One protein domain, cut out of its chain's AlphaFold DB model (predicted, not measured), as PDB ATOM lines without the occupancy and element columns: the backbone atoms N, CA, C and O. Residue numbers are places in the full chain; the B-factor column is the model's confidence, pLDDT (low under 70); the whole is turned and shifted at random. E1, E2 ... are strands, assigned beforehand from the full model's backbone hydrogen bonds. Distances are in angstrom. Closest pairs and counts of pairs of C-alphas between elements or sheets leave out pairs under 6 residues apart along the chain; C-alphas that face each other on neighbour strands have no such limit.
ATOM      1  N   THR A  77     -28.338   8.069  22.307       87.50
ATOM      2  CA  THR A  77     -28.385   8.902  21.086       87.50
ATOM      3  C   THR A  77     -27.121   8.773  20.240       87.50
ATOM      4  O   THR A  77     -26.939   9.513  19.273       87.50
ATOM      5  N   ASP A  78     -26.237   7.871  20.649       88.19
ATOM      6  CA  ASP A  78     -24.896   7.713  20.117       88.19
ATOM      7  C   ASP A  78     -24.943   6.969  18.781       88.19
ATOM      8  O   ASP A  78     -25.926   6.297  18.444       88.19
ATOM      9  N   ARG A  79     -23.885   7.106  17.980       87.50
ATOM     10  CA  ARG A  79     -23.832   6.442  16.678       87.50
ATOM     11  C   ARG A  79     -23.666   4.940  16.896       87.50
ATOM     12  O   ARG A  79     -22.780   4.519  17.627       87.50
ATOM     13  N   ILE A  80     -24.469   4.128  16.215       90.19
ATOM     14  CA  ILE A  80     -24.252   2.679  16.165       90.19
ATOM     15  C   ILE A  80     -23.112   2.407  15.177       90.19
ATOM     16  O   ILE A  80     -23.182   2.857  14.031       90.19
ATOM     17  N   ASP A  81     -22.066   1.718  15.631       89.81
ATOM     18  CA  ASP A  81     -20.918   1.344  14.798       89.81
ATOM     19  C   ASP A  81     -21.126  -0.039  14.173       89.81
ATOM     20  O   ASP A  81     -21.118  -0.189  12.951       89.81
ATOM     21  N   ARG A  82     -21.409  -1.045  15.011       90.00
ATOM     22  CA  ARG A  82     -21.668  -2.421  14.573       90.00
ATOM     23  C   ARG A  82     -22.568  -3.177  15.545       90.00
ATOM     24  O   ARG A  82     -22.680  -2.824  16.717       90.00
ATOM     25  N   ILE A  83     -23.174  -4.246  15.044       91.56
ATOM     26  CA  ILE A  83     -23.927  -5.226  15.831       91.56
ATOM     27  C   ILE A  83     -23.048  -6.469  15.972       91.56
ATOM     28  O   ILE A  83     -22.435  -6.905  14.995       91.56
ATOM     29  N   THR A  84     -22.954  -7.011  17.180       91.19
ATOM     30  CA  THR A  84     -22.237  -8.253  17.484       91.19
ATOM     31  C   THR A  84     -23.233  -9.342  17.878       91.19
ATOM     32  O   THR A  84     -24.432  -9.096  17.967       91.19
ATOM     33  N   HIS A  85     -22.742 -10.564  18.084       90.31
ATOM     34  CA  HIS A  85     -23.582 -11.686  18.504       90.31
ATOM     35  C   HIS A  85     -24.310 -11.405  19.831       90.31
ATOM     36  O   HIS A  85     -25.492 -11.703  19.949       90.31
ATOM     37  N   ASP A  86     -23.617 -10.783  20.787       91.44
ATOM     38  CA  ASP A  86     -24.123 -10.573  22.150       91.44
ATOM     39  C   ASP A  86     -24.695  -9.159  22.378       91.44
ATOM     40  O   ASP A  86     -25.053  -8.799  23.499       91.44
ATOM     41  N   GLY A  87     -24.735  -8.299  21.349       91.62
ATOM     42  CA  GLY A  87     -25.244  -6.941  21.523       91.62
ATOM     43  C   GLY A  87     -24.870  -5.929  20.445       91.62
ATOM     44  O   GLY A  87     -24.706  -6.244  19.267       91.62
ATOM     45  N   ILE A  88     -24.773  -4.662  20.846       92.56
ATOM     46  CA  ILE A  88     -24.555  -3.514  19.959       92.56
ATOM     47  C   ILE A  88     -23.355  -2.702  20.450       92.56
ATOM     48  O   ILE A  88     -23.251  -2.362  21.627       92.56
ATOM     49  N   VAL A  89     -22.459  -2.345  19.531       91.62
ATOM     50  CA  VAL A  89     -21.363  -1.407  19.792       91.62
ATOM     51  C   VAL A  89     -21.781  -0.024  19.315       91.62
ATOM     52  O   VAL A  89     -22.050   0.200  18.129       91.62
ATOM     53  N   THR A  90     -21.820   0.919  20.249       91.56
ATOM     54  CA  THR A  90     -22.077   2.336  19.980       91.56
ATOM     55  C   THR A  90     -20.801   3.147  20.148       91.56
ATOM     56  O   THR A  90     -20.010   2.867  21.046       91.56
ATOM     57  N   ALA A  91     -20.613   4.167  19.319       89.44
ATOM     58  CA  ALA A  91     -19.551   5.151  19.448       89.44
ATOM     59  C   ALA A  91     -20.129   6.444  20.032       89.44
ATOM     60  O   ALA A  91     -20.969   7.097  19.401       89.44
ATOM     61  N   ASP A  92     -19.677   6.806  21.232       84.00
ATOM     62  CA  ASP A  92     -20.053   8.066  21.881       84.00
ATOM     63  C   ASP A  92     -19.485   9.274  21.101       84.00
ATOM     64  O   ASP A  92     -18.644   9.127  20.209       84.00
ATOM     65  N   GLY A  93     -19.895  10.499  21.439       72.12
ATOM     66  CA  GLY A  93     -19.442  11.741  20.800       72.12
ATOM     67  C   GLY A  93     -17.924  11.989  20.852       72.12
ATOM     68  O   GLY A  93     -17.431  12.883  20.169       72.12
ATOM     69  N   THR A  94     -17.184  11.195  21.630       78.75
ATOM     70  CA  THR A  94     -15.713  11.192  21.717       78.75
ATOM     71  C   THR A  94     -15.042  10.121  20.845       78.75
ATOM     72  O   THR A  94     -13.817  10.030  20.828       78.75
ATOM     73  N   GLY A  95     -15.819   9.302  20.128       77.38
ATOM     74  CA  GLY A  95     -15.323   8.185  19.317       77.38
ATOM     75  C   GLY A  95     -14.969   6.931  20.120       77.38
ATOM     76  O   GLY A  95     -14.472   5.965  19.551       77.38
ATOM     77  N   ARG A  96     -15.222   6.921  21.434       85.12
ATOM     78  CA  ARG A  96     -15.019   5.736  22.270       85.12
ATOM     79  C   ARG A  96     -16.103   4.698  21.986       85.12
ATOM     80  O   ARG A  96     -17.291   5.005  22.077       85.12
ATOM     81  N   GLU A  97     -15.675   3.472  21.705       88.56
ATOM     82  CA  GLU A  97     -16.568   2.321  21.602       88.56
ATOM     83  C   GLU A  97     -17.106   1.932  22.985       88.56
ATOM     84  O   GLU A  97     -16.354   1.791  23.955       88.56
ATOM     85  N   VAL A  98     -18.419   1.745  23.063       88.75
ATOM     86  CA  VAL A  98     -19.133   1.256  24.241       88.75
ATOM     87  C   VAL A  98     -19.970   0.057  23.813       88.75
ATOM     88  O   VAL A  98     -20.820   0.172  22.929       88.75
ATOM     89  N   PHE A  99     -19.715  -1.092  24.437       91.25
ATOM     90  CA  PHE A  99     -20.477  -2.316  24.211       91.25
ATOM     91  C   PHE A  99     -21.748  -2.324  25.065       91.25
ATOM     92  O   PHE A  99     -21.702  -2.015  26.257       91.25
ATOM     93  N   ARG A 100     -22.877  -2.664  24.441       88.88
ATOM     94  CA  ARG A 100     -24.198  -2.750  25.064       88.88
ATOM     95  C   ARG A 100     -24.761  -4.142  24.803       88.88
ATOM     96  O   ARG A 100     -25.044  -4.471  23.655       88.88
ATOM     97  N   GLU A 101     -24.901  -4.936  25.855       92.44
ATOM     98  CA  GLU A 101     -25.491  -6.274  25.782       92.44
ATOM     99  C   GLU A 101     -26.972  -6.179  25.396       92.44
ATOM    100  O   GLU A 101     -27.700  -5.319  25.903       92.44
ATOM    101  N   ALA A 102     -27.406  -7.021  24.459       91.31
ATOM    102  CA  ALA A 102     -28.799  -7.073  24.037       91.31
ATOM    103  C   ALA A 102     -29.161  -8.463  23.513       91.31
ATOM    104  O   ALA A 102     -28.602  -8.913  22.517       91.31
ATOM    105  N   ASP A 103     -30.171  -9.085  24.120       90.81
ATOM    106  CA  ASP A 103     -30.699 -10.375  23.661       90.81
ATOM    107  C   ASP A 103     -31.597 -10.237  22.421       90.81
ATOM    108  O   ASP A 103     -31.705 -11.144  21.597       90.81
ATOM    109  N   VAL A 104     -32.295  -9.100  22.295       90.94
ATOM    110  CA  VAL A 104     -33.297  -8.862  21.248       90.94
ATOM    111  C   VAL A 104     -33.145  -7.460  20.674       90.94
ATOM    112  O   VAL A 104     -33.176  -6.465  21.399       90.94
ATOM    113  N   ILE A 105     -33.063  -7.372  19.344       89.62
ATOM    114  CA  ILE A 105     -32.959  -6.107  18.605       89.62
ATOM    115  C   ILE A 105     -34.232  -5.893  17.781       89.62
ATOM    116  O   ILE A 105     -34.589  -6.713  16.938       89.62
ATOM    117  N   VAL A 106     -34.909  -4.761  18.001       89.94
ATOM    118  CA  VAL A 106     -36.144  -4.389  17.292       89.94
ATOM    119  C   VAL A 106     -35.892  -3.185  16.381       89.94
ATOM    120  O   VAL A 106     -35.574  -2.092  16.848       89.94
ATOM    121  N   TYR A 107     -36.088  -3.356  15.071       86.94
ATOM    122  CA  TYR A 107     -35.916  -2.283  14.086       86.94
ATOM    123  C   TYR A 107     -37.177  -1.420  13.953       86.94
ATOM    124  O   TYR A 107     -38.120  -1.762  13.243       86.94
ATOM    125  N   ALA A 108     -37.170  -0.251  14.596       83.81
ATOM    126  CA  ALA A 108     -38.215   0.770  14.466       83.81
ATOM    127  C   ALA A 108     -37.846   1.876  13.447       83.81
ATOM    128  O   ALA A 108     -38.171   3.047  13.641       83.81
ATOM    129  N   THR A 109     -37.147   1.528  12.359       80.06
ATOM    130  CA  THR A 109     -36.613   2.478  11.356       80.06
ATOM    131  C   THR A 109     -37.665   3.043  10.392       80.06
ATOM    132  O   THR A 109     -37.349   3.882   9.551       80.06
ATOM    133  N   GLY A 110     -38.929   2.632  10.523       77.81
ATOM    134  CA  GLY A 110     -40.016   3.041   9.634       77.81
ATOM    135  C   GLY A 110     -39.990   2.316   8.285       77.81
ATOM    136  O   GLY A 110     -39.332   1.293   8.129       77.81
ATOM    137  N   PHE A 111     -40.741   2.846   7.315       68.06
ATOM    138  CA  PHE A 111     -40.933   2.235   5.995       68.06
ATOM    139  C   PHE A 111     -40.629   3.232   4.871       68.06
ATOM    140  O   PHE A 111     -41.066   4.385   4.922       68.06
ATOM    141  N   HIS A 112     -39.955   2.764   3.820       55.19
ATOM    142  CA  HIS A 112     -39.820   3.483   2.552       55.19
ATOM    143  C   HIS A 112     -41.060   3.236   1.683       55.19
ATOM    144  O   HIS A 112     -41.126   2.281   0.919       55.19
ATOM    145  N   VAL A 113     -42.076   4.091   1.819       54.28
ATOM    146  CA  VAL A 113     -43.373   3.914   1.130       54.28
ATOM    147  C   VAL A 113     -43.313   4.339  -0.346       54.28
ATOM    148  O   VAL A 113     -44.099   3.862  -1.165       54.28
ATOM    149  N   THR A 114     -42.362   5.199  -0.715       52.28
ATOM    150  CA  THR A 114     -42.237   5.763  -2.069       52.28
ATOM    151  C   THR A 114     -41.774   4.766  -3.133       52.28
ATOM    152  O   THR A 114     -42.054   5.000  -4.303       52.28
ATOM    153  N   ASP A 115     -41.161   3.645  -2.740       48.91
ATOM    154  CA  ASP A 115     -40.611   2.626  -3.649       48.91
ATOM    155  C   ASP A 115     -41.381   1.300  -3.615       48.91
ATOM    156  O   ASP A 115     -40.908   0.278  -4.113       48.91
ATOM    157  N   SER A 116     -42.596   1.293  -3.058       49.56
ATOM    158  CA  SER A 116     -43.431   0.082  -2.986       49.56
ATOM    159  C   SER A 116     -43.655  -0.578  -4.360       49.56
ATOM    160  O   SER A 116     -43.892  -1.778  -4.437       49.56
ATOM    161  N   TYR A 117     -43.545   0.189  -5.451       49.00
ATOM    162  CA  TYR A 117     -43.699  -0.296  -6.826       49.00
ATOM    163  C   TYR A 117     -42.382  -0.678  -7.515       49.00
ATOM    164  O   TYR A 117     -42.419  -1.273  -8.586       49.00
ATOM    165  N   THR A 118     -41.223  -0.389  -6.918       52.22
ATOM    166  CA  THR A 118     -39.909  -0.724  -7.495       52.22
ATOM    167  C   THR A 118     -39.604  -2.221  -7.353       52.22
ATOM    168  O   THR A 118     -38.925  -2.804  -8.196       52.22
ATOM    169  N   TYR A 119     -40.171  -2.870  -6.330       50.38
ATOM    170  CA  TYR A 119     -40.034  -4.312  -6.083       50.38
ATOM    171  C   TYR A 119     -41.073  -5.171  -6.812       50.38
ATOM    172  O   TYR A 119     -40.908  -6.386  -6.914       50.38
ATOM    173  N   VAL A 120     -42.136  -4.561  -7.343       53.47
ATOM    174  CA  VAL A 120     -43.172  -5.273  -8.094       53.47
ATOM    175  C   VAL A 120     -42.905  -5.070  -9.581       53.47
ATOM    176  O   VAL A 120     -43.148  -4.004 -10.139       53.47
ATOM    177  N   GLN A 121     -42.402  -6.112 -10.244       53.09
ATOM    178  CA  GLN A 121     -42.234  -6.146 -11.700       53.09
ATOM    179  C   GLN A 121     -43.612  -6.228 -12.376       53.09
ATOM    180  O   GLN A 121     -44.048  -7.291 -12.817       53.09
ATOM    181  N   ILE A 122     -44.320  -5.101 -12.453       56.97
ATOM    182  CA  ILE A 122     -45.577  -5.009 -13.195       56.97
ATOM    183  C   ILE A 122     -45.221  -4.985 -14.685       56.97
ATOM    184  O   ILE A 122     -44.762  -3.974 -15.229       56.97
ATOM    185  N   LYS A 123     -45.390  -6.134 -15.343       53.12
ATOM    186  CA  LYS A 123     -45.311  -6.257 -16.801       53.12
ATOM    187  C   LYS A 123     -46.700  -6.008 -17.381       53.12
ATOM    188  O   LYS A 123     -47.635  -6.747 -17.089       53.12
ATOM    189  N   GLY A 124     -46.836  -4.967 -18.200       55.25
ATOM    190  CA  GLY A 124     -48.040  -4.785 -19.014       55.25
ATOM    191  C   GLY A 124     -48.156  -5.867 -20.097       55.25
ATOM    192  O   GLY A 124     -47.170  -6.522 -20.431       55.25
ATOM    193  N   VAL A 125     -49.342  -6.003 -20.699       63.47
ATOM    194  CA  VAL A 125     -49.641  -6.971 -21.781       63.47
ATOM    195  C   VAL A 125     -48.676  -6.863 -22.977       63.47
ATOM    196  O   VAL A 125     -48.445  -7.844 -23.671       63.47
ATOM    197  N   THR A 126     -48.028  -5.712 -23.184       53.00
ATOM    198  CA  THR A 126     -47.014  -5.503 -24.235       53.00
ATOM    199  C   THR A 126     -45.560  -5.652 -23.758       53.00
ATOM    200  O   THR A 126     -44.675  -5.012 -24.316       53.00
ATOM    201  N   ALA A 127     -45.294  -6.426 -22.699       49.31
ATOM    202  CA  ALA A 127     -43.947  -6.765 -22.210       49.31
ATOM    203  C   ALA A 127     -42.997  -5.577 -21.921       49.31
ATOM    204  O   ALA A 127     -41.782  -5.751 -21.856       49.31
ATOM    205  N   ARG A 128     -43.531  -4.368 -21.694       48.62
ATOM    206  CA  ARG A 128     -42.758  -3.223 -21.194       48.62
ATOM    207  C   ARG A 128     -42.911  -3.137 -19.678       48.62
ATOM    208  O   ARG A 128     -44.024  -2.986 -19.171       48.62
ATOM    209  N   THR A 129     -41.793  -3.275 -18.973       45.41
ATOM    210  CA  THR A 129     -41.713  -3.154 -17.513       45.41
ATOM    211  C   THR A 129     -41.844  -1.687 -17.107       45.41
ATOM    212  O   THR A 129     -41.178  -0.815 -17.662       45.41
ATOM    213  N   TRP A 130     -42.693  -1.411 -16.118       50.81
ATOM    214  CA  TRP A 130     -42.967  -0.056 -15.617       50.81
ATOM    215  C   TRP A 130     -41.791   0.597 -14.863       50.81
ATOM    216  O   TRP A 130     -41.846   1.782 -14.557       50.81
ATOM    217  N   SER A 131     -40.704  -0.135 -14.600       47.88
ATOM    218  CA  SER A 131     -39.540   0.350 -13.847       47.88
ATOM    219  C   SER A 131     -38.605   1.284 -14.630       47.88
ATOM    220  O   SER A 131     -37.696   1.852 -14.035       47.88
ATOM    221  N   THR A 132     -38.775   1.436 -15.950       44.47
ATOM    222  CA  THR A 132     -37.823   2.177 -16.811       44.47
ATOM    223  C   THR A 132     -38.313   3.575 -17.216       44.47
ATOM    224  O   THR A 132     -37.543   4.363 -17.757       44.47
ATOM    225  N   ALA A 133     -39.567   3.934 -16.934       42.94
ATOM    226  CA  ALA A 133     -40.081   5.272 -17.220       42.94
ATOM    227  C   ALA A 133     -39.876   6.183 -16.001       42.94
ATOM    228  O   ALA A 133     -40.746   6.318 -15.140       42.94
ATOM    229  N   GLY A 134     -38.689   6.785 -15.919       43.75
ATOM    230  CA  GLY A 134     -38.417   7.869 -14.983       43.75
ATOM    231  C   GLY A 134     -39.483   8.966 -15.086       43.75
ATOM    232  O   GLY A 134     -39.874   9.366 -16.179       43.75
TER     233      GLY A 134
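What this domain is: This is residues 77 to 134 of the 170 residues of the protein "Monooxygenase" of Mycobacterium tuberculosis variant africanum (UniProt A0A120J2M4). The printed part has little regular structure: a small three-stranded sheet at one end, from which a long tail, residues 102 to 134, runs away and folds back on itself near its far end. The strands follow one another as E1, E2, E3 in a meander, each the antiparallel neighbour of the one before. Of the 58 printed residues, 16 are in named elements, all strand, with no named helix. The whole is extended, with a radius of gyration of the C-alphas of 20.1 A and spans of 57 by 25 by 16 A.

Where its parts are: E1, residues 79 to 84, begins at C-alpha 79 (-23.832, 6.442, 16.678) and is 14.8 A long. E2 is residues 87 to 91, 13.5 A. E3, residues 97 to 101, 13.1 A, ends at C-alpha 101 (-25.491, -6.274, 25.782).

How they stand to each other: E1 and E2 form a hairpin at 151 degrees, with N 81 and O 89 within hydrogen-bond range at 2.9 A. E2 and E3 form another at 156 degrees, with N 98 and O 90 at 2.8 A. E1 and E3 are the edge strands.

The domain as a whole: The C-alphas farthest apart, of Thr 94 and Val 125, are 58.1 A apart. The printed part has no cut, and both links are tight. Residues 106 to 116 stand free. Residues 111 to 134 have pLDDT under 70.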